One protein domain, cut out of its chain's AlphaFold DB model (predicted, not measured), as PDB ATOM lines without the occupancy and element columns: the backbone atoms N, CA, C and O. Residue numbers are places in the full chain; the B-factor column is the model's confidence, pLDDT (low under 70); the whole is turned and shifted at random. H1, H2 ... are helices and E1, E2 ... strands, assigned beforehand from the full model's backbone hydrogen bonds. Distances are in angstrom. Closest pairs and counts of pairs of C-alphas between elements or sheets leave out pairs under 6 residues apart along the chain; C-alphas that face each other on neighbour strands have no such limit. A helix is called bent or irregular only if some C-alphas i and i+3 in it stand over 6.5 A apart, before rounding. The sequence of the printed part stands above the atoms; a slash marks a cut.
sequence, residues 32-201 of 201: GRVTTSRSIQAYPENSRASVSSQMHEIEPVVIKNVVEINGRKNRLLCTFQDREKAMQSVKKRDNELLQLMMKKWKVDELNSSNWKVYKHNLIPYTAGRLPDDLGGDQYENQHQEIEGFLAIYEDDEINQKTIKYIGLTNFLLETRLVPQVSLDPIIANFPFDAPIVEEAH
ATOM      1  N   GLY A  32      57.205  30.638  14.603       76.56
ATOM      2  CA  GLY A  32      56.342  31.761  14.982       76.56
ATOM      3  C   GLY A  32      56.935  32.640  16.079       76.56
ATOM      4  O   GLY A  32      57.788  32.183  16.840       76.56
ATOM      5  N   ARG A  33      56.447  33.880  16.188       85.94
ATOM      6  CA  ARG A  33      56.753  34.763  17.329       85.94
ATOM      7  C   ARG A  33      56.151  34.220  18.614       85.94
ATOM      8  O   ARG A  33      56.821  34.188  19.641       85.94
ATOM      9  N   VAL A  34      54.913  33.746  18.524       91.00
ATOM     10  CA  VAL A  34      54.228  33.078  19.623       91.00
ATOM     11  C   VAL A  34      54.116  31.602  19.285       91.00
ATOM     12  O   VAL A  34      53.642  31.219  18.214       91.00
ATOM     13  N   THR A  35      54.552  30.747  20.205       93.56
ATOM     14  CA  THR A  35      54.509  29.291  20.034       93.56
ATOM     15  C   THR A  35      53.990  28.603  21.288       93.56
ATOM     16  O   THR A  35      54.103  29.129  22.394       93.56
ATOM     17  N   THR A  36      53.486  27.384  21.127       94.25
ATOM     18  CA  THR A  36      53.191  26.476  22.236       94.25
ATOM     19  C   THR A  36      53.805  25.100  21.990       94.25
ATOM     20  O   THR A  36      53.829  24.606  20.862       94.25
ATOM     21  N   SER A  37      54.275  24.465  23.061       94.19
ATOM     22  CA  SER A  37      54.686  23.054  23.104       94.19
ATOM     23  C   SER A  37      53.717  22.184  23.915       94.19
ATOM     24  O   SER A  37      53.961  20.997  24.130       94.19
ATOM     25  N   ARG A  38      52.614  22.773  24.395       93.81
ATOM     26  CA  ARG A  38      51.607  22.125  25.243       93.81
ATOM     27  C   ARG A  38      50.236  22.204  24.584       93.81
ATOM     28  O   ARG A  38      49.933  23.189  23.906       93.81
ATOM     29  N   SER A  39      49.401  21.191  24.816       94.31
ATOM     30  CA  SER A  39      48.007  21.226  24.376       94.31
ATOM     31  C   SER A  39      47.295  22.446  24.963       94.31
ATOM     32  O   SER A  39      47.427  22.751  26.149       94.31
ATOM     33  N   ILE A  40      46.537  23.128  24.115       96.81
ATOM     34  CA  ILE A  40      45.699  24.272  24.452       96.81
ATOM     35  C   ILE A  40      44.348  23.744  24.915       96.81
ATOM     36  O   ILE A  40      43.714  22.941  24.229       96.81
ATOM     37  N   GLN A  41      43.885  24.213  26.066       95.75
ATOM     38  CA  GLN A  41      42.595  23.805  26.611       95.75
ATOM     39  C   GLN A  41      41.556  24.887  26.324       95.75
ATOM     40  O   GLN A  41      41.837  26.067  26.495       95.75
ATOM     41  N   ALA A  42      40.362  24.500  25.875       94.75
ATOM     42  CA  ALA A  42      39.250  25.415  25.643       94.75
ATOM     43  C   ALA A  42      38.119  25.105  26.625       94.75
ATOM     44  O   ALA A  42      37.744  23.944  26.793       94.75
ATOM     45  N   TYR A  43      37.572  26.143  27.250       93.56
ATOM     46  CA  TYR A  43      36.554  26.035  28.287       93.56
ATOM     47  C   TYR A  43      35.396  26.993  28.019       93.56
ATOM     48  O   TYR A  43      35.643  28.126  27.595       93.56
ATOM     49  N   PRO A  44      34.145  26.591  28.299       94.69
ATOM     50  CA  PRO A  44      33.020  27.514  28.267       94.69
ATOM     51  C   PRO A  44      33.123  28.531  29.418       94.69
ATOM     52  O   PRO A  44      33.411  28.153  30.551       94.69
ATOM     53  N   GLU A  45      32.848  29.809  29.141       92.31
ATOM     54  CA  GLU A  45      32.785  30.889  30.147       92.31
ATOM     55  C   GLU A  45      31.364  31.464  30.268       92.31
ATOM     56  O   GLU A  45      30.874  31.662  31.376       92.31
ATOM     57  N   ASN A  46      30.666  31.668  29.144       91.62
ATOM     58  CA  ASN A  46      29.305  32.224  29.072       91.62
ATOM     59  C   ASN A  46      29.089  33.486  29.936       91.62
ATOM     60  O   ASN A  46      28.021  33.682  30.521       91.62
ATOM     61  N   SER A  47      30.091  34.364  30.016       93.44
ATOM     62  CA  SER A  47      29.986  35.628  30.750       93.44
ATOM     63  C   SER A  47      29.432  36.733  29.855       93.44
ATOM     64  O   SER A  47      29.828  36.842  28.695       93.44
ATOM     65  N   ARG A  48      28.572  37.610  30.386       92.44
ATOM     66  CA  ARG A  48      28.101  38.789  29.638       92.44
ATOM     67  C   ARG A  48      29.259  39.725  29.298       92.44
ATOM     68  O   ARG A  48      30.081  40.025  30.160       92.44
ATOM     69  N   ALA A  49      29.285  40.196  28.057       89.62
ATOM     70  CA  ALA A  49      30.180  41.257  27.624       89.62
ATOM     71  C   ALA A  49      29.534  42.626  27.885       89.62
ATOM     72  O   ALA A  49      28.313  42.781  27.785       89.62
ATOM     73  N   SER A  50      30.357  43.621  28.208       85.06
ATOM     74  CA  SER A  50      29.918  45.014  28.237       85.06
ATOM     75  C   SER A  50      29.879  45.530  26.803       85.06
ATOM     76  O   SER A  50      30.920  45.631  26.161       85.06
ATOM     77  N   VAL A  51      28.688  45.839  26.304       81.50
ATOM     78  CA  VAL A  51      28.465  46.422  24.974       81.50
ATOM     79  C   VAL A  51      27.718  47.745  25.119       81.50
ATOM     80  O   VAL A  51      27.270  48.080  26.216       81.50
ATOM     81  N   SER A  52      27.607  48.520  24.038       76.69
ATOM     82  CA  SER A  52      26.798  49.742  24.059       76.69
ATOM     83  C   SER A  52      25.347  49.428  24.441       76.69
ATOM     84  O   SER A  52      24.835  48.338  24.171       76.69
ATOM     85  N   SER A  53      24.662  50.396  25.054       68.75
ATOM     86  CA  SER A  53      23.283  50.221  25.522       68.75
ATOM     87  C   SER A  53      22.323  49.788  24.411       68.75
ATOM     88  O   SER A  53      21.413  49.007  24.667       68.75
ATOM     89  N   GLN A  54      22.561  50.229  23.175       71.19
ATOM     90  CA  GLN A  54      21.740  49.891  22.010       71.19
ATOM     91  C   GLN A  54      21.874  48.418  21.588       71.19
ATOM     92  O   GLN A  54      20.909  47.814  21.125       71.19
ATOM     93  N   MET A  55      23.039  47.795  21.806       78.94
ATOM     94  CA  MET A  55      23.251  46.370  21.515       78.94
ATOM     95  C   MET A  55      22.484  45.449  22.470       78.94
ATOM     96  O   MET A  55      22.194  44.304  22.119       78.94
ATOM     97  N   HIS A  56      22.107  45.934  23.660       73.56
ATOM     98  CA  HIS A  56      21.301  45.160  24.609       73.56
ATOM     99  C   HIS A  56      19.878  44.874  24.108       73.56
ATOM    100  O   HIS A  56      19.255  43.931  24.596       73.56
ATOM    101  N   GLU A  57      19.376  45.647  23.144       80.62
ATOM    102  CA  GLU A  57      18.026  45.482  22.591       80.62
ATOM    103  C   GLU A  57      17.940  44.391  21.510       80.62
ATOM    104  O   GLU A  57      16.843  43.936  21.186       80.62
ATOM    105  N   ILE A  58      19.079  43.944  20.965       87.50
ATOM    106  CA  ILE A  58      19.133  42.921  19.911       87.50
ATOM    107  C   ILE A  58      19.121  41.518  20.527       87.50
ATOM    108  O   ILE A  58      18.168  40.757  20.349       87.50
ATOM    109  N   GLU A  59      20.201  41.167  21.224       91.75
ATOM    110  CA  GLU A  59      20.404  39.887  21.904       91.75
ATOM    111  C   GLU A  59      21.602  40.033  22.860       91.75
ATOM    112  O   GLU A  59      22.538  40.775  22.544       91.75
ATOM    113  N   PRO A  60      21.640  39.341  24.017       93.25
ATOM    114  CA  PRO A  60      22.794  39.394  24.901       93.25
ATOM    115  C   PRO A  60      24.092  39.008  24.188       93.25
ATOM    116  O   PRO A  60      24.192  37.949  23.565       93.25
ATOM    117  N   VAL A  61      25.106  39.857  24.334       95.19
ATOM    118  CA  VAL A  61      26.465  39.605  23.856       95.19
ATOM    119  C   VAL A  61      27.270  38.974  24.990       95.19
ATOM    120  O   VAL A  61      27.245  39.446  26.131       95.19
ATOM    121  N   VAL A  62      27.956  37.876  24.693       95.94
ATOM    122  CA  VAL A  62      28.632  37.034  25.682       95.94
ATOM    123  C   VAL A  62      30.010  36.601  25.205       95.94
ATOM    124  O   VAL A  62      30.277  36.469  24.014       95.94
ATOM    125  N   ILE A  63      30.883  36.306  26.156       96.56
ATOM    126  CA  ILE A  63      32.123  35.575  25.924       96.56
ATOM    127  C   ILE A  63      31.799  34.101  26.136       96.56
ATOM    128  O   ILE A  63      31.632  33.649  27.269       96.56
ATOM    129  N   LYS A  64      31.653  33.347  25.042       96.00
ATOM    130  CA  LYS A  64      31.262  31.929  25.121       96.00
ATOM    131  C   LYS A  64      32.393  31.045  25.625       96.00
ATOM    132  O   LYS A  64      32.129  30.130  26.396       96.00
ATOM    133  N   ASN A  65      33.632  31.316  25.208       95.94
ATOM    134  CA  ASN A  65      34.776  30.454  25.491       95.94
ATOM    135  C   ASN A  65      36.021  31.241  25.911       95.94
ATOM    136  O   ASN A  65      36.271  32.352  25.437       95.94
ATOM    137  N   VAL A  66      36.836  30.589  26.732       97.00
ATOM    138  CA  VAL A  66      38.207  30.968  27.071       97.00
ATOM    139  C   VAL A  66      39.135  29.836  26.665       97.00
ATOM    140  O   VAL A  66      38.791  28.662  26.802       97.00
ATOM    141  N   VAL A  67      40.319  30.184  26.175       97.62
ATOM    142  CA  VAL A  67      41.368  29.223  25.844       97.62
ATOM    143  C   VAL A  67      42.589  29.458  26.721       97.62
ATOM    144  O   VAL A  67      43.029  30.589  26.919       97.62
ATOM    145  N   GLU A  68      43.132  28.388  27.283       97.88
ATOM    146  CA  GLU A  68      44.335  28.420  28.097       97.88
ATOM    147  C   GLU A  68      45.543  28.034  27.246       97.88
ATOM    148  O   GLU A  68      45.652  26.906  26.763       97.88
ATOM    149  N   ILE A  69      46.441  28.998  27.052       96.38
ATOM    150  CA  ILE A  69      47.632  28.887  26.212       96.38
ATOM    151  C   ILE A  69      48.827  29.221  27.094       96.38
ATOM    152  O   ILE A  69      48.840  30.262  27.745       96.38
ATOM    153  N   ASN A  70      49.810  28.319  27.168       93.50
ATOM    154  CA  ASN A  70      51.009  28.485  28.000       93.50
ATOM    155  C   ASN A  70      50.708  28.834  29.481       93.50
ATOM    156  O   ASN A  70      51.489  29.514  30.141       93.50
ATOM    157  N   GLY A  71      49.581  28.346  30.018       93.81
ATOM    158  CA  GLY A  71      49.138  28.616  31.393       93.81
ATOM    159  C   GLY A  71      48.462  29.979  31.595       93.81
ATOM    160  O   GLY A  71      48.184  30.359  32.731       93.81
ATOM    161  N   ARG A  72      48.195  30.727  30.517       96.25
ATOM    162  CA  ARG A  72      47.466  32.000  30.543       96.25
ATOM    163  C   ARG A  72      46.100  31.855  29.885       96.25
ATOM    164  O   ARG A  72      45.966  31.268  28.811       96.25
ATOM    165  N   LYS A  73      45.079  32.418  30.528       96.62
ATOM    166  CA  LYS A  73      43.705  32.436  30.019       96.62
ATOM    167  C   LYS A  73      43.532  33.562  29.005       96.62
ATOM    168  O   LYS A  73      43.780  34.718  29.321       96.62
ATOM    169  N   ASN A  74      43.054  33.214  27.820       97.31
ATOM    170  CA  ASN A  74      42.764  34.129  26.728       97.31
ATOM    171  C   ASN A  74      41.277  34.030  26.399       97.31
ATOM    172  O   ASN A  74      40.791  32.974  25.986       97.31
ATOM    173  N   ARG A  75      40.540  35.118  26.603       97.00
ATOM    174  CA  ARG A  75      39.143  35.199  26.171       97.00
ATOM    175  C   ARG A  75      39.088  35.190  24.653       97.00
ATOM    176  O   ARG A  75      39.907  35.834  24.007       97.00
ATOM    177  N   LEU A  76      38.140  34.446  24.092       97.25
ATOM    178  CA  LEU A  76      37.798  34.610  22.684       97.25
ATOM    179  C   LEU A  76      36.940  35.868  22.497       97.25
ATOM    180  O   LEU A  76      36.464  36.453  23.474       97.25
ATOM    181  N   LEU A  77      36.739  36.274  21.243       97.12
ATOM    182  CA  LEU A  77      35.907  37.430  20.910       97.12
ATOM    183  C   LEU A  77      34.482  37.237  21.440       97.12
ATOM    184  O   LEU A  77      33.978  36.110  21.528       97.12
ATOM    185  N   CYS A  78      33.826  38.334  21.804       95.62
ATOM    186  CA  CYS A  78      32.441  38.281  22.245       95.62
ATOM    187  C   CYS A  78      31.502  38.019  21.060       95.62
ATOM    188  O   CYS A  78      31.726  38.505  19.960       95.62
ATOM    189  N   THR A  79      30.435  37.256  21.278       96.25
ATOM    190  CA  THR A  79      29.451  36.928  20.238       96.25
ATOM    191  C   THR A  79      28.038  37.006  20.795       96.25
ATOM    192  O   THR A  79      27.831  36.997  22.010       96.25
ATOM    193  N   PHE A  80      27.035  37.067  19.921       96.00
ATOM    194  CA  PHE A  80      25.645  36.941  20.356       96.00
ATOM    195  C   PHE A  80      25.402  35.573  20.995       96.00
ATOM    196  O   PHE A  80      25.832  34.542  20.462       96.00
ATOM    197  N   GLN A  81      24.679  35.552  22.117       95.00
ATOM    198  CA  GLN A  81      24.249  34.322  22.780       95.00
ATOM    199  C   GLN A  81      23.529  33.406  21.782       95.00
ATOM    200  O   GLN A  81      23.920  32.246  21.627       95.00
ATOM    201  N   ASP A  82      22.566  33.969  21.047       95.56
ATOM    202  CA  ASP A  82      21.840  33.328  19.955       95.56
ATOM    203  C   ASP A  82      21.983  34.153  18.664       95.56
ATOM    204  O   ASP A  82      21.482  35.273  18.540       95.56
ATOM    205  N   ARG A  83      22.701  33.591  17.686       95.06
ATOM    206  CA  ARG A  83      23.031  34.262  16.422       95.06
ATOM    207  C   ARG A  83      21.804  34.447  15.528       95.06
ATOM    208  O   ARG A  83      21.682  35.473  14.861       95.06
ATOM    209  N   GLU A  84      20.902  33.471  15.505       96.31
ATOM    210  CA  GLU A  84      19.701  33.529  14.672       96.31
ATOM    211  C   GLU A  84      18.712  34.539  15.237       96.31
ATOM    212  O   GLU A  84      18.186  35.375  14.501       96.31
ATOM    213  N   LYS A  85      18.520  34.524  16.558       96.56
ATOM    214  CA  LYS A  85      17.674  35.500  17.235       96.56
ATOM    215  C   LYS A  85      18.212  36.919  17.083       96.56
ATOM    216  O   LYS A  85      17.434  37.809  16.755       96.56
ATOM    217  N   ALA A  86      19.526  37.121  17.204       96.50
ATOM    218  CA  ALA A  86      20.146  38.421  16.954       96.50
ATOM    219  C   ALA A  86      19.871  38.932  15.527       96.50
ATOM    220  O   ALA A  86      19.500  40.091  15.347       96.50
ATOM    221  N   MET A  87      19.972  38.055  14.518       97.62
ATOM    222  CA  MET A  87      19.623  38.379  13.129       97.62
ATOM    223  C   MET A  87      18.149  38.791  12.985       97.62
ATOM    224  O   MET A  87      17.845  39.762  12.299       97.62
ATOM    225  N   GLN A  88      17.213  38.100  13.636       97.56
ATOM    226  CA  GLN A  88      15.800  38.498  13.581       97.56
ATOM    227  C   GLN A  88      15.541  39.827  14.304       97.56
ATOM    228  O   GLN A  88      14.786  40.664  13.805       97.56
ATOM    229  N   SER A  89      16.180  40.046  15.454       96.38
ATOM    230  CA  SER A  89      16.035  41.276  16.231       96.38
ATOM    231  C   SER A  89      16.544  42.500  15.471       96.38
ATOM    232  O   SER A  89      15.818  43.489  15.392       96.38
ATOM    233  N   VAL A  90      17.736  42.430  14.857       96.81
ATOM    234  CA  VAL A  90      18.285  43.564  14.090       96.81
ATOM    235  C   VAL A  90      17.402  43.893  12.885       96.81
ATOM    236  O   VAL A  90      17.087  45.054  12.646       96.81
ATOM    237  N   LYS A  91      16.889  42.869  12.184       97.06
ATOM    238  CA  LYS A  91      15.970  43.059  11.054       97.06
ATOM    239  C   LYS A  91      14.690  43.771  11.461       97.06
ATOM    240  O   LYS A  91      14.186  44.603  10.717       97.06
ATOM    241  N   LYS A  92      14.156  43.439  12.638       95.94
ATOM    242  CA  LYS A  92      12.946  44.068  13.169       95.94
ATOM    243  C   LYS A  92      13.206  45.509  13.609       95.94
ATOM    244  O   LYS A  92      12.385  46.374  13.319       95.94
ATOM    245  N   ARG A  93      14.301  45.743  14.335       94.50
ATOM    246  CA  ARG A  93      14.654  47.051  14.900       94.50
ATOM    247  C   ARG A  93      15.011  48.060  13.809       94.50
ATOM    248  O   ARG A  93      14.481  49.164  13.818       94.50
ATOM    249  N   ASP A  94      15.821  47.643  12.838       95.19
ATOM    250  CA  ASP A  94      16.427  48.528  11.834       95.19
ATOM    251  C   ASP A  94      15.803  48.346  10.440       95.19
ATOM    252  O   ASP A  94      16.439  48.603   9.415       95.19
ATOM    253  N   ASN A  95      14.551  47.872  10.388       96.44
ATOM    254  CA  ASN A  95      13.871  47.505   9.144       96.44
ATOM    255  C   ASN A  95      13.911  48.633   8.102       96.44
ATOM    256  O   ASN A  95      14.226  48.382   6.945       96.44
ATOM    257  N   GLU A  96      13.625  49.876   8.494       97.12
ATOM    258  CA  GLU A  96      13.549  51.003   7.554       97.12
ATOM    259  C   GLU A  96      14.884  51.257   6.841       97.12
ATOM    260  O   GLU A  96      14.929  51.327   5.610       97.12
ATOM    261  N   LEU A  97      15.984  51.309   7.595       96.94
ATOM    262  CA  LEU A  97      17.322  51.475   7.037       96.94
ATOM    263  C   LEU A  97      17.736  50.259   6.192       96.94
ATOM    264  O   LEU A  97      18.276  50.422   5.096       96.94
ATOM    265  N   LEU A  98      17.430  49.040   6.646       97.94
ATOM    266  CA  LEU A  98      17.709  47.823   5.880       97.94
ATOM    267  C   LEU A  98      16.961  47.801   4.537       97.94
ATOM    268  O   LEU A  98      17.548  47.401   3.532       97.94
ATOM    269  N   GLN A  99      15.724  48.301   4.468       98.19
ATOM    270  CA  GLN A  99      14.996  48.439   3.198       98.19
ATOM    271  C   GLN A  99      15.682  49.427   2.241       98.19
ATOM    272  O   GLN A  99      15.757  49.173   1.033       98.19
ATOM    273  N   LEU A 100      16.226  50.539   2.752       98.12
ATOM    274  CA  LEU A 100      17.001  51.485   1.939       98.12
ATOM    275  C   LEU A 100      18.279  50.837   1.393       98.12
ATOM    276  O   LEU A 100      18.571  50.956   0.200       98.12
ATOM    277  N   MET A 101      18.995  50.089   2.235       97.88
ATOM    278  CA  MET A 101      20.186  49.326   1.854       97.88
ATOM    279  C   MET A 101      19.883  48.281   0.773       97.88
ATOM    280  O   MET A 101      20.562  48.245  -0.258       97.88
ATOM    281  N   MET A 102      18.822  47.486   0.957       98.19
ATOM    282  CA  MET A 102      18.343  46.508  -0.028       98.19
ATOM    283  C   MET A 102      18.089  47.161  -1.385       98.19
ATOM    284  O   MET A 102      18.578  46.687  -2.413       98.19
ATOM    285  N   LYS A 103      17.366  48.287  -1.394       97.81
ATOM    286  CA  LYS A 103      17.034  49.024  -2.617       97.81
ATOM    287  C   LYS A 103      18.274  49.599  -3.300       97.81
ATOM    288  O   LYS A 103      18.419  49.444  -4.513       97.81
ATOM    289  N   LYS A 104      19.158  50.264  -2.548       96.88
ATOM    290  CA  LYS A 104      20.358  50.914  -3.097       96.88
ATOM    291  C   LYS A 104      21.324  49.900  -3.696       96.88
ATOM    292  O   LYS A 104      21.835  50.111  -4.794       96.88
ATOM    293  N   TRP A 105      21.566  48.800  -2.989       97.50
ATOM    294  CA  TRP A 105      22.571  47.814  -3.384       97.50
ATOM    295  C   TRP A 105      22.006  46.651  -4.193       97.50
ATOM    296  O   TRP A 105      22.777  45.828  -4.678       97.50
ATOM    297  N   LYS A 106      20.680  46.604  -4.386       97.75
ATOM    298  CA  LYS A 106      19.971  45.535  -5.105       97.75
ATOM    299  C   LYS A 106      20.297  44.155  -4.526       97.75
ATOM    300  O   LYS A 106      20.614  43.223  -5.261       97.75
ATOM    301  N   VAL A 107      20.248  44.059  -3.200       97.88
ATOM    302  CA  VAL A 107      20.526  42.832  -2.444       97.88
ATOM    303  C   VAL A 107      19.261  42.322  -1.769       97.88
ATOM    304  O   VAL A 107      18.366  43.101  -1.439       97.88
ATOM    305  N   ASP A 108      19.216  41.012  -1.540       98.38
ATOM    306  CA  ASP A 108      18.159  40.389  -0.748       98.38
ATOM    307  C   ASP A 108      18.193  40.865   0.707       98.38
ATOM    308  O   ASP A 108      19.197  41.396   1.195       98.38
ATOM    309  N   GLU A 109      17.101  40.611   1.424       98.12
ATOM    310  CA  GLU A 109      16.983  40.890   2.853       98.12
ATOM    311  C   GLU A 109      18.147  40.276   3.647       98.12
ATOM    312  O   GLU A 109      18.591  39.156   3.364       98.12
ATOM    313  N   LEU A 110      18.654  41.016   4.636       98.44
ATOM    314  CA  LEU A 110      19.773  40.597   5.477       98.44
ATOM    315  C   LEU A 110      19.522  39.212   6.100       98.44
ATOM    316  O   LEU A 110      18.479  38.947   6.700       98.44
ATOM    317  N   ASN A 111      20.494  38.316   5.944       98.25
ATOM    318  CA  ASN A 111      20.474  36.953   6.456       98.25
ATOM    319  C   ASN A 111      21.898  36.379   6.609       98.25
ATOM    320  O   ASN A 111      22.907  37.012   6.290       98.25
ATOM    321  N   SER A 112      21.992  35.139   7.097       97.31
ATOM    322  CA  SER A 112      23.266  34.469   7.384       97.31
ATOM    323  C   SER A 112      24.143  34.197   6.158       97.31
ATOM    324  O   SER A 112      25.346  34.010   6.319       97.31
ATOM    325  N   SER A 113      23.583  34.204   4.946       97.69
ATOM    326  CA  SER A 113      24.333  33.973   3.707       97.69
ATOM    327  C   SER A 113      24.829  35.261   3.038       97.69
ATOM    328  O   SER A 113      25.834  35.217   2.333       97.69
ATOM    329  N   ASN A 114      24.183  36.411   3.285       98.31
ATOM    330  CA  ASN A 114      24.501  37.679   2.613       98.31
ATOM    331  C   ASN A 114      24.998  38.809   3.539       98.31
ATOM    332  O   ASN A 114      25.350  39.873   3.035       98.31
ATOM    333  N   TRP A 115      25.095  38.608   4.859       98.19
ATOM    334  CA  TRP A 115      25.521  39.659   5.802       98.19
ATOM    335  C   TRP A 115      26.870  40.315   5.456       98.19
ATOM    336  O   TRP A 115      27.053  41.515   5.656       98.19
ATOM    337  N   LYS A 116      27.808  39.558   4.866       98.44
ATOM    338  CA  LYS A 116      29.105  40.089   4.408       98.44
ATOM    339  C   LYS A 116      28.961  41.114   3.289       98.44
ATOM    340  O   LYS A 116      29.787  42.014   3.195       98.44
ATOM    341  N   VAL A 117      27.925  40.992   2.460       98.38
ATOM    342  CA  VAL A 117      27.632  41.955   1.390       98.38
ATOM    343  C   VAL A 117      27.222  43.295   1.997       98.38
ATOM    344  O   VAL A 117      27.746  44.327   1.592       98.38
ATOM    345  N   TYR A 118      26.367  43.272   3.023       98.19
ATOM    346  CA  TYR A 118      25.996  44.474   3.777       98.19
ATOM    347  C   TYR A 118      27.220  45.107   4.438       98.19
ATOM    348  O   TYR A 118      27.475  46.291   4.236       98.19
ATOM    349  N   LYS A 119      28.028  44.305   5.147       97.56
ATOM    350  CA  LYS A 119      29.267  44.784   5.778       97.56
ATOM    351  C   LYS A 119      30.207  45.431   4.762       97.56
ATOM    352  O   LYS A 119      30.729  46.508   5.013       97.56
ATOM    353  N   HIS A 120      30.405  44.798   3.607       97.56
ATOM    354  CA  HIS A 120      31.276  45.317   2.557       97.56
ATOM    355  C   HIS A 120      30.777  46.647   1.980       97.56
ATOM    356  O   HIS A 120      31.564  47.576   1.815       97.56
ATOM    357  N   ASN A 121      29.476  46.758   1.711       97.00
ATOM    358  CA  ASN A 121      28.888  47.977   1.156       97.00
ATOM    359  C   ASN A 121      28.845  49.143   2.154       97.00
ATOM    360  O   ASN A 121      28.690  50.287   1.728       97.00
ATOM    361  N   LEU A 122      28.989  48.867   3.454       95.38
ATOM    362  CA  LEU A 122      29.097  49.879   4.503       95.38
ATOM    363  C   LEU A 122      30.504  50.476   4.647       95.38
ATOM    364  O   LEU A 122      30.611  51.619   5.071       95.38
ATOM    365  N   ILE A 123      31.561  49.779   4.205       94.06
ATOM    366  CA  ILE A 123      32.966  50.229   4.331       94.06
ATOM    367  C   ILE A 123      33.198  51.684   3.871       94.06
ATOM    368  O   ILE A 123      33.912  52.412   4.561       94.06
ATOM    369  N   PRO A 124      32.633  52.161   2.741       92.88
ATOM    370  CA  PRO A 124      32.819  53.550   2.315       92.88
ATOM    371  C   PRO A 124      32.245  54.597   3.285       92.88
ATOM    372  O   PRO A 124      32.568  55.776   3.150       92.88
ATOM    373  N   TYR A 125      31.392  54.185   4.225       91.94
ATOM    374  CA  TYR A 125      30.660  55.047   5.153       91.94
ATOM    375  C   TYR A 125      31.123  54.903   6.610       91.94
ATOM    376  O   TYR A 125      30.738  55.718   7.431       91.94
ATOM    377  N   THR A 126      32.012  53.960   6.938       84.94
ATOM    378  CA  THR A 126      32.473  53.712   8.323       84.94
ATOM    379  C   THR A 126      33.099  54.941   9.011       84.94
ATOM    380  O   THR A 126      33.084  55.057  10.231       84.94
ATOM    381  N   ALA A 127      33.667  55.877   8.243       80.56
ATOM    382  CA  ALA A 127      34.231  57.134   8.752       80.56
ATOM    383  C   ALA A 127      33.548  58.377   8.152       80.56
ATOM    384  O   ALA A 127      34.135  59.460   8.127       80.56
ATOM    385  N   GLY A 128      32.344  58.215   7.600       79.62
ATOM    386  CA  GLY A 128      31.674  59.253   6.831       79.62
ATOM    387  C   GLY A 128      30.160  59.228   6.971       79.62
ATOM    388  O   GLY A 128      29.559  58.320   7.531       79.62
ATOM    389  N   ARG A 129      29.533  60.260   6.416       85.88
ATOM    390  CA  ARG A 129      28.081  60.400   6.413       85.88
ATOM    391  C   ARG A 129      27.454  59.416   5.424       85.88
ATOM    392  O   ARG A 129      27.970  59.225   4.316       85.88
ATOM    393  N   LEU A 130      26.298  58.861   5.779       92.31
ATOM    394  CA  LEU A 130      25.475  58.146   4.810       92.31
ATOM    395  C   LEU A 130      25.031  59.086   3.671       92.31
ATOM    396  O   LEU A 130      24.735  60.260   3.901       92.31
ATOM    397  N   PRO A 131      24.942  58.596   2.428       93.25
ATOM    398  CA  PRO A 131      24.334  59.358   1.347       93.25
ATOM    399  C   PRO A 131      22.826  59.535   1.593       93.25
ATOM    400  O   PRO A 131      22.194  58.724   2.273       93.25
ATOM    401  N   ASP A 132      22.229  60.571   1.001       92.94
ATOM    402  CA  ASP A 132      20.808  60.904   1.207       92.94
ATOM    403  C   ASP A 132      19.850  59.781   0.773       92.94
ATOM    404  O   ASP A 132      18.769  59.623   1.335       92.94
ATOM    405  N   ASP A 133      20.245  58.943  -0.188       92.38
ATOM    406  CA  ASP A 133      19.468  57.775  -0.623       92.38
ATOM    407  C   ASP A 133      19.543  56.577   0.348       92.38
ATOM    408  O   ASP A 133      18.777  55.624   0.203       92.38
ATOM    409  N   LEU A 134      20.418  56.647   1.357       95.31
ATOM    410  CA  LEU A 134      20.391  55.838   2.582       95.31
ATOM    411  C   LEU A 134      19.854  56.634   3.784       95.31
ATOM    412  O   LEU A 134      20.016  56.209   4.921       95.31
ATOM    413  N   GLY A 135      19.211  57.780   3.532       92.56
ATOM    414  CA  GLY A 135      18.576  58.657   4.517       92.56
ATOM    415  C   GLY A 135      19.518  59.578   5.297       92.56
ATOM    416  O   GLY A 135      19.058  60.269   6.203       92.56
ATOM    417  N   GLY A 136      20.800  59.656   4.926       92.88
ATOM    418  CA  GLY A 136      21.727  60.657   5.458       92.88
ATOM    419  C   GLY A 136      21.818  60.674   6.989       92.88
ATOM    420  O   GLY A 136      21.885  59.622   7.625       92.88
ATOM    421  N   ASP A 137      21.793  61.876   7.573       91.69
ATOM    422  CA  ASP A 137      21.948  62.097   9.022       91.69
ATOM    423  C   ASP A 137      20.865  61.398   9.860       91.69
ATOM    424  O   ASP A 137      21.112  61.031  11.008       91.69
ATOM    425  N   GLN A 138      19.665  61.186   9.302       93.25
ATOM    426  CA  GLN A 138      18.555  60.549  10.023       93.25
ATOM    427  C   GLN A 138      18.936  59.155  10.534       93.25
ATOM    428  O   GLN A 138      18.495  58.744  11.606       93.25
ATOM    429  N   TYR A 139      19.753  58.437   9.766       93.75
ATOM    430  CA  TYR A 139      20.118  57.053  10.036       93.75
ATOM    431  C   TYR A 139      21.582  56.880  10.433       93.75
ATOM    432  O   TYR A 139      22.086  55.759  10.447       93.75
ATOM    433  N   GLU A 140      22.274  57.962  10.792       89.25
ATOM    434  CA  GLU A 140      23.696  57.905  11.122       89.25
ATOM    435  C   GLU A 140      23.980  57.002  12.332       89.25
ATOM    436  O   GLU A 140      24.751  56.052  12.232       89.25
ATOM    437  N   ASN A 141      23.264  57.194  13.442       88.75
ATOM    438  CA  ASN A 141      23.422  56.329  14.616       88.75
ATOM    439  C   ASN A 141      23.047  54.869  14.310       88.75
ATOM    440  O   ASN A 141      23.749  53.943  14.708       88.75
ATOM    441  N   GLN A 142      21.963  54.654  13.560       91.25
ATOM    442  CA  GLN A 142      21.502  53.307  13.218       91.25
ATOM    443  C   GLN A 142      22.492  52.573  12.307       91.25
ATOM    444  O   GLN A 142      22.662  51.364  12.450       91.25
ATOM    445  N   HIS A 143      23.196  53.273  11.409       91.75
ATOM    446  CA  HIS A 143      24.226  52.634  10.589       91.75
ATOM    447  C   HIS A 143      25.384  52.130  11.449       91.75
ATOM    448  O   HIS A 143      25.835  51.005  11.241       91.75
ATOM    449  N   GLN A 144      25.833  52.924  12.427       90.56
ATOM    450  CA  GLN A 144      26.932  52.544  13.321       90.56
ATOM    451  C   GLN A 144      26.538  51.327  14.157       90.56
ATOM    452  O   GLN A 144      27.333  50.415  14.385       90.56
ATOM    453  N   GLU A 145      25.272  51.272  14.570       91.69
ATOM    454  CA  GLU A 145      24.725  50.107  15.247       91.69
ATOM    455  C   GLU A 145      24.673  48.877  14.326       91.69
ATOM    456  O   GLU A 145      25.080  47.799  14.750       91.69
ATOM    457  N   ILE A 146      24.257  49.000  13.062       94.88
ATOM    458  CA  ILE A 146      24.316  47.878  12.108       94.88
ATOM    459  C   ILE A 146      25.765  47.410  11.900       94.88
ATOM    460  O   ILE A 146      26.016  46.204  11.889       94.88
ATOM    461  N   GLU A 147      26.734  48.321  11.772       94.31
ATOM    462  CA  GLU A 147      28.154  47.957  11.664       94.31
ATOM    463  C   GLU A 147      28.640  47.187  12.898       94.31
ATOM    464  O   GLU A 147      29.269  46.134  12.758       94.31
ATOM    465  N   GLY A 148      28.285  47.653  14.100       93.88
ATOM    466  CA  GLY A 148      28.583  46.961  15.354       93.88
ATOM    467  C   GLY A 148      27.942  45.572  15.426       93.88
ATOM    468  O   GLY A 148      28.603  44.604  15.808       93.88
ATOM    469  N   PHE A 149      26.688  45.438  14.981       96.31
ATOM    470  CA  PHE A 149      26.019  44.143  14.869       96.31
ATOM    471  C   PHE A 149      26.789  43.209  13.927       96.31
ATOM    472  O   PHE A 149      27.083  42.074  14.296       96.31
ATOM    473  N   LEU A 150      27.150  43.678  12.728       97.38
ATOM    474  CA  LEU A 150      27.857  42.878  11.724       97.38
ATOM    475  C   LEU A 150      29.269  42.483  12.179       97.38
ATOM    476  O   LEU A 150      29.756  41.426  11.779       97.38
ATOM    477  N   ALA A 151      29.928  43.298  13.008       95.44
ATOM    478  CA  ALA A 151      31.198  42.949  13.641       95.44
ATOM    479  C   ALA A 151      31.030  41.780  14.626       95.44
ATOM    480  O   ALA A 151      31.620  40.724  14.417       95.44
ATOM    481  N   ILE A 152      30.127  41.901  15.605       96.12
ATOM    482  CA  ILE A 152      29.860  40.838  16.596       96.12
ATOM    483  C   ILE A 152      29.325  39.560  15.918       96.12
ATOM    484  O   ILE A 152      29.580  38.437  16.359       96.12
ATOM    485  N   TYR A 153      28.578  39.705  14.819       97.06
ATOM    486  CA  TYR A 153      28.087  38.580  14.025       97.06
ATOM    487  C   TYR A 153      29.215  37.835  13.285       97.06
ATOM    488  O   TYR A 153      29.118  36.619  13.092       97.06
ATOM    489  N   GLU A 154      30.278  38.539  12.876       97.75
ATOM    490  CA  GLU A 154      31.487  37.950  12.283       97.75
ATOM    491  C   GLU A 154      32.355  37.232  13.319       97.75
ATOM    492  O   GLU A 154      32.915  36.175  13.014       97.75
ATOM    493  N   ASP A 155      32.433  37.766  14.538       97.56
ATOM    494  CA  ASP A 155      33.269  37.233  15.619       97.56
ATOM    495  C   ASP A 155      32.968  35.756  15.923       97.56
ATOM    496  O   ASP A 155      33.865  34.992  16.282       97.56
ATOM    497  N   ASP A 156      31.734  35.293  15.693       95.81
ATOM    498  CA  ASP A 156      31.372  33.873  15.788       95.81
ATOM    499  C   ASP A 156      32.115  33.008  14.754       95.81
ATOM    500  O   ASP A 156      32.660  31.956  15.095       95.81
ATOM    501  N   GLU A 157      32.224  33.466  13.504       96.25
ATOM    502  CA  GLU A 157      32.996  32.771  12.466       96.25
ATOM    503  C   GLU A 157      34.501  32.809  12.752       96.25
ATOM    504  O   GLU A 157      35.205  31.830  12.481       96.25
ATOM    505  N   ILE A 158      35.003  33.919  13.302       97.88
ATOM    506  CA  ILE A 158      36.406  34.060  13.707       97.88
ATOM    507  C   ILE A 158      36.724  33.086  14.848       97.88
ATOM    508  O   ILE A 158      37.656  32.285  14.733       97.88
ATOM    509  N   ASN A 159      35.894  33.049  15.889       97.56
ATOM    510  CA  ASN A 159      36.038  32.124  17.010       97.56
ATOM    511  C   ASN A 159      36.015  30.660  16.555       97.56
ATOM    512  O   ASN A 159      36.850  29.863  16.987       97.56
ATOM    513  N   GLN A 160      35.118  30.291  15.634       95.75
ATOM    514  CA  GLN A 160      35.084  28.939  15.072       95.75
ATOM    515  C   GLN A 160      36.382  28.577  14.334       95.75
ATOM    516  O   GLN A 160      36.847  27.438  14.431       95.75
ATOM    517  N   LYS A 161      36.986  29.518  13.596       95.69
ATOM    518  CA  LYS A 161      38.290  29.304  12.944       95.69
ATOM    519  C   LYS A 161      39.403  29.122  13.976       95.69
ATOM    520  O   LYS A 161      40.197  28.194  13.830       95.69
ATOM    521  N   THR A 162      39.421  29.936  15.030       96.69
ATOM    522  CA  THR A 162      40.388  29.827  16.134       96.69
ATOM    523  C   THR A 162      40.300  28.468  16.826       96.69
ATOM    524  O   THR A 162      41.312  27.785  16.965       96.69
ATOM    525  N   ILE A 163      39.093  28.009  17.167       96.38
ATOM    526  CA  ILE A 163      38.882  26.688  17.779       96.38
ATOM    527  C   ILE A 163      39.328  25.550  16.850       96.38
ATOM    528  O   ILE A 163      39.979  24.607  17.301       96.38
ATOM    529  N   LYS A 164      39.045  25.636  15.542       94.00
ATOM    530  CA  LYS A 164      39.523  24.642  14.562       94.00
ATOM    531  C   LYS A 164      41.051  24.587  14.501       94.00
ATOM    532  O   LYS A 164      41.619  23.497  14.464       94.00
ATOM    533  N   TYR A 165      41.711  25.743  14.511       94.06
ATOM    534  CA  TYR A 165      43.171  25.823  14.520       94.06
ATOM    535  C   TYR A 165      43.771  25.238  15.805       94.06
ATOM    536  O   TYR A 165      44.743  24.485  15.749       94.06
ATOM    537  N   ILE A 166      43.159  25.523  16.958       95.00
ATOM    538  CA  ILE A 166      43.538  24.929  18.246       95.00
ATOM    539  C   ILE A 166      43.414  23.402  18.202       95.00
ATOM    540  O   ILE A 166      44.339  22.706  18.614       95.00
ATOM    541  N   GLY A 167      42.327  22.866  17.637       93.75
ATOM    542  CA  GLY A 167      42.160  21.420  17.463       93.75
ATOM    543  C   GLY A 167      43.280  20.787  16.631       93.75
ATOM    544  O   GLY A 167      43.830  19.756  17.015       93.75
ATOM    545  N   LEU A 168      43.675  21.433  15.528       91.25
ATOM    546  CA  LEU A 168      44.816  20.995  14.717       91.25
ATOM    547  C   LEU A 168      46.141  21.080  15.489       91.25
ATOM    548  O   LEU A 168      46.950  20.159  15.422       91.25
ATOM    549  N   THR A 169      46.353  22.162  16.237       91.62
ATOM    550  CA  THR A 169      47.552  22.368  17.067       91.62
ATOM    551  C   THR A 169      47.692  21.248  18.094       91.62
ATOM    552  O   THR A 169      48.739  20.609  18.168       91.62
ATOM    553  N   ASN A 170      46.618  20.948  18.827       94.44
ATOM    554  CA  ASN A 170      46.605  19.872  19.815       94.44
ATOM    555  C   ASN A 170      46.899  18.517  19.175       94.44
ATOM    556  O   ASN A 170      47.757  17.792  19.668       94.44
ATOM    557  N   PHE A 171      46.280  18.217  18.030       91.00
ATOM    558  CA  PHE A 171      46.564  16.990  17.286       91.00
ATOM    559  C   PHE A 171      48.056  16.856  16.938       91.00
ATOM    560  O   PHE A 171      48.648  15.796  17.143       91.00
ATOM    561  N   LEU A 172      48.686  17.923  16.440       88.38
ATOM    562  CA  LEU A 172      50.106  17.916  16.067       88.38
ATOM    563  C   LEU A 172      51.043  17.707  17.267       88.38
ATOM    564  O   LEU A 172      52.042  16.994  17.148       88.38
ATOM    565  N   LEU A 173      50.714  18.299  18.418       89.94
ATOM    566  CA  LEU A 173      51.491  18.164  19.652       89.94
ATOM    567  C   LEU A 173      51.319  16.778  20.292       89.94
ATOM    568  O   LEU A 173      52.300  16.144  20.676       89.94
ATOM    569  N   GLU A 174      50.087  16.269  20.361       91.81
ATOM    570  CA  GLU A 174      49.765  14.961  20.952       91.81
ATOM    571  C   GLU A 174      50.377  13.803  20.161       91.81
ATOM    572  O   GLU A 174      50.902  12.850  20.739       91.81
ATOM    573  N   THR A 175      50.377  13.913  18.832       87.69
ATOM    574  CA  THR A 175      51.025  12.943  17.937       87.69
ATOM    575  C   THR A 175      52.549  13.065  17.914       87.69
ATOM    576  O   THR A 175      53.214  12.238  17.290       87.69
ATOM    577  N   ARG A 176      53.117  14.069  18.602       84.88
ATOM    578  CA  ARG A 176      54.556  14.380  18.637       84.88
ATOM    579  C   ARG A 176      55.168  14.555  17.244       84.88
ATOM    580  O   ARG A 176      56.359  14.316  17.058       84.88
ATOM    581  N   LEU A 177      54.359  14.968  16.263       77.38
ATOM    582  CA  LEU A 177      54.827  15.248  14.903       77.38
ATOM    583  C   LEU A 177      55.717  16.493  14.866       77.38
ATOM    584  O   LEU A 177      56.607  16.592  14.024       77.38
ATOM    585  N   VAL A 178      55.489  17.421  15.797       83.88
ATOM    586  CA  VAL A 178      56.321  18.601  16.041       83.88
ATOM    587  C   VAL A 178      56.544  18.808  17.536       83.88
ATOM    588  O   VAL A 178      55.658  18.503  18.335       83.88
ATOM    589  N   PRO A 179      57.702  19.366  17.928       85.50
ATOM    590  CA  PRO A 179      57.969  19.724  19.318       85.50
ATOM    591  C   PRO A 179      57.194  20.973  19.776       85.50
ATOM    592  O   PRO A 179      56.976  21.146  20.972       85.50
ATOM    593  N   GLN A 180      56.802  21.846  18.840       91.62
ATOM    594  CA  GLN A 180      56.042  23.069  19.098       91.62
ATOM    595  C   GLN A 180      55.278  23.530  17.849       91.62
ATOM    596  O   GLN A 180      55.653  23.177  16.730       91.62
ATOM    597  N   VAL A 181      54.243  24.348  18.048       92.00
ATOM    598  CA  VAL A 181      53.383  24.922  17.002       92.00
ATOM    599  C   VAL A 181      53.255  26.434  17.200       92.00
ATOM    600  O   VAL A 181      53.100  26.916  18.319       92.00
ATOM    601  N   SER A 182      53.317  27.177  16.101       92.44
ATOM    602  CA  SER A 182      53.181  28.627  15.996       92.44
ATOM    603  C   SER A 182      51.722  28.996  16.145       92.44
ATOM    604  O   SER A 182      50.855  28.348  15.570       92.44
ATOM    605  N   LEU A 183      51.459  30.044  16.911       93.94
ATOM    606  CA  LEU A 183      50.123  30.576  17.131       93.94
ATOM    607  C   LEU A 183      49.883  31.872  16.355       93.94
ATOM    608  O   LEU A 183      48.748  32.338  16.316       93.94
ATOM    609  N   ASP A 184      50.898  32.391  15.656       91.56
ATOM    610  CA  ASP A 184      50.818  33.577  14.795       91.56
ATOM    611  C   ASP A 184      49.573  33.611  13.887       91.56
ATOM    612  O   ASP A 184      48.946  34.670  13.797       91.56
ATOM    613  N   PRO A 185      49.126  32.495  13.262       90.94
ATOM    614  CA  PRO A 185      47.946  32.510  12.395       90.94
ATOM    615  C   PRO A 185      46.622  32.857  13.087       90.94
ATOM    616  O   PRO A 185      45.645  33.133  12.392       90.94
ATOM    617  N   ILE A 186      46.560  32.797  14.420       94.12
ATOM    618  CA  ILE A 186      45.342  33.068  15.191       94.12
ATOM    619  C   ILE A 186      45.460  34.265  16.129       94.12
ATOM    620  O   ILE A 186      44.451  34.621  16.723       94.12
ATOM    621  N   ILE A 187      46.623  34.917  16.251       93.44
ATOM    622  CA  ILE A 187      46.818  36.046  17.185       93.44
ATOM    623  C   ILE A 187      45.806  37.166  16.916       93.44
ATOM    624  O   ILE A 187      45.143  37.631  17.835       93.44
ATOM    625  N   ALA A 188      45.609  37.531  15.645       93.69
ATOM    626  CA  ALA A 188      44.661  38.575  15.245       93.69
ATOM    627  C   ALA A 188      43.179  38.210  15.477       93.69
ATOM    628  O   ALA A 188      42.307  39.051  15.281       93.69
ATOM    629  N   ASN A 189      42.885  36.970  15.875       96.69
ATOM    630  CA  ASN A 189      41.533  36.516  16.194       96.69
ATOM    631  C   ASN A 189      41.209  36.639  17.693       96.69
ATOM    632  O   ASN A 189      40.145  36.183  18.116       96.69
ATOM    633  N   PHE A 190      42.127  37.168  18.501       96.62
ATOM    634  CA  PHE A 190      41.908  37.420  19.920       96.62
ATOM    635  C   PHE A 190      41.588  38.897  20.178       96.62
ATOM    636  O   PHE A 190      42.021  39.761  19.412       96.62
ATOM    637  N   PRO A 191      40.860  39.202  21.269       95.06
ATOM    638  CA  PRO A 191      40.772  40.556  21.801       95.06
ATOM    639  C   PRO A 191      42.159  41.180  21.989       95.06
ATOM    640  O   PRO A 191      43.112  40.486  22.339       95.06
ATOM    641  N   PHE A 192      42.268  42.494  21.785       93.25
ATOM    642  CA  PHE A 192      43.547  43.211  21.866       93.25
ATOM    643  C   PHE A 192      44.212  43.120  23.251       93.25
ATOM    644  O   PHE A 192      45.426  43.259  23.353       93.25
ATOM    645  N   ASP A 193      43.418  42.908  24.303       92.81
ATOM    646  CA  ASP A 193      43.835  42.763  25.698       92.81
ATOM    647  C   ASP A 193      44.089  41.299  26.100       92.81
ATOM    648  O   ASP A 193      44.322  40.995  27.271       92.81
ATOM    649  N   ALA A 194      44.024  40.360  25.151       95.56
ATOM    650  CA  ALA A 194      44.334  38.969  25.430       95.56
ATOM    651  C   ALA A 194      45.848  38.794  25.660       95.56
ATOM    652  O   ALA A 194      46.644  39.267  24.845       95.56
ATOM    653  N   PRO A 195      46.272  38.032  26.688       96.44
ATOM    654  CA  PRO A 195      47.691  37.810  26.972       96.44
ATOM    655  C   PRO A 195      48.522  37.316  25.779       96.44
ATOM    656  O   PRO A 195      49.689  37.668  25.647       96.44
ATOM    657  N   ILE A 196      47.934  36.516  24.886       94.50
ATOM    658  CA  ILE A 196      48.604  36.018  23.679       94.50
ATOM    659  C   ILE A 196      48.933  37.126  22.668       94.50
ATOM    660  O   ILE A 196      49.892  36.997  21.910       94.50
ATOM    661  N   VAL A 197      48.145  38.203  22.640       94.06
ATOM    662  CA  VAL A 197      48.398  39.366  21.782       94.06
ATOM    663  C   VAL A 197      49.540  40.192  22.364       94.06
ATOM    664  O   VAL A 197      50.424  40.599  21.617       94.06
ATOM    665  N   GLU A 198      49.588  40.356  23.689       90.88
ATOM    666  CA  GLU A 198      50.712  41.007  24.376       90.88
ATOM    667  C   GLU A 198      52.042  40.281  24.123       90.88
ATOM    668  O   GLU A 198      53.051  40.929  23.882       90.88
ATOM    669  N   GLU A 199      52.048  38.943  24.122       87.56
ATOM    670  CA  GLU A 199      53.245  38.134  23.826       87.56
ATOM    671  C   GLU A 199      53.749  38.280  22.377       87.56
ATOM    672  O   GLU A 199      54.895  37.940  22.078       87.56
ATOM    673  N   ALA A 200      52.901  38.754  21.462       83.62
ATOM    674  CA  ALA A 200      53.224  38.907  20.046       83.62
ATOM    675  C   ALA A 200      53.946  40.225  19.708       83.62
ATOM    676  O   ALA A 200      54.487  40.359  18.595       83.62
ATOM    677  N   HIS A 201      53.894  41.187  20.633       76.75
ATOM    678  CA  HIS A 201      54.397  42.554  20.510       76.75
ATOM    679  C   HIS A 201      55.685  42.755  21.312       76.75
ATOM    680  O   HIS A 201      56.583  43.427  20.751       76.75
TER     681      HIS A 201
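AT A GLANCE: This is residues 32 to 201 of the 201 residues of an uncharacterized protein of Clostridium sp. KNHs216 (UniProt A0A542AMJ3). One very long helix, H5, runs nearly the whole length of a rod-shaped domain, with a sheet of three strands packed along its second half and the helices H2, H3 and H4 gathered round its first half. Short H1 sits at the turn between E1 and E2, and after H5 the printed part folds back through H6 and H7 toward the free edge of E3. The printed part has 170 residues with seven named helices and three named strands, in the order E1, H1, E2, E3, H2, H3, H4, H5, H6, H7; the sheet's order is E1, E2, E3, all antiparallel, and the class is mostly helix. The whole is only just loose, close to compact, with a radius of gyration of the C-alphas of 18.9 A, and it spans 58 by 28 by 27 A.

HOW THE PARTS SIT: Near the first printed residue, residues 35 to 36 pair with residues 181 to 182, antiparallel, a pairing too short to be named. E1, residues 41 to 48, is an edge strand and the antiparallel neighbour of the inner strand E2, residues 61 to 69; N 43 and O 66 are 2.8 A apart and N 63 and O 47 are 2.8 A apart, within hydrogen-bond range. E2 and the edge strand E3, residues 72 to 75, form a hairpin, with N 67 and O 74 at 2.8 A. The hub is H5, residues 136 to 174, which is on one face of the sheet at a height over the sheet of 10.5 A, making two layers, a helix over a sheet. H5 lies over E1 and E2, and on the local plane it stands at 29 degrees to E2, only just along the strands. H1, residues 53 to 57, only just touches H5, with 3 pairs of C-alphas within 8 A, the closest being those of Gln 54 and Glu 145, 7.4 A apart. H2, residues 83 to 93, only just touches H5, with 3 such pairs, through H5's residues 146 to 153 alone; the closest C-alphas are those of Arg 83 and Tyr 153, 7.1 A, at a shallow tilt of 4 degrees, opposite ways. H3, residues 95 to 105, only just touches H5, with 3 such pairs, through H5's residues 139 to 143 alone, about perpendicular at 81 degrees; the closest C-alphas are those of Leu 97 and Tyr 139, 6.9 A. H4, residues 115 to 125, touches H5 at a steep tilt of 54 degrees, opposite ways, with the C-alphas of Lys 119 and Leu 150 closest at 6.4 A. H6, residues 184 to 187, is close to H5 but not clearly touching, with the C-alphas of Thr 162 and Ile 186 closest at 6.0 A. H7, residues 195 to 198, only grazes the sheet with residues 195 to 197; the closest C-alphas of E3 and H7 are those of Asn 74 and Pro 195, 6.2 A. In H2 and H3 every O i to N i+4 pair is within hydrogen-bond range, in H4 5 of 7 and in H5 30 of 35; H1 has 0 of 1 but 2 of 2 O i to N i+3 pairs, and H6 and H7 are too short for an O i to N i+4 pair.

IN THESE COORDINATES: E1 begins at C-alpha 41, (42.595, 23.805, 26.611), and is 21.1 A long; E2 is 23.8 A. H2 is 15.4 A, H3 15.3 A and H4 16.2 A. H4 is only just irregular, with C-alphas 121 and 124 6.9 A apart. H5, 55.8 A, runs from (21.727, 60.657, 5.458) to (49.765, 14.961, 20.952); it is irregular, with C-alphas 138 and 141 7.9 A apart, and has a kink of 34 degrees near residue 143.

THE WHOLE: The C-alphas farthest apart are those of Asp 132 and Arg 176, 60.1 A. The printed part has no cut, and no link is long. The mean pLDDT of the printed part is 93.1; residue 53 alone is under 70.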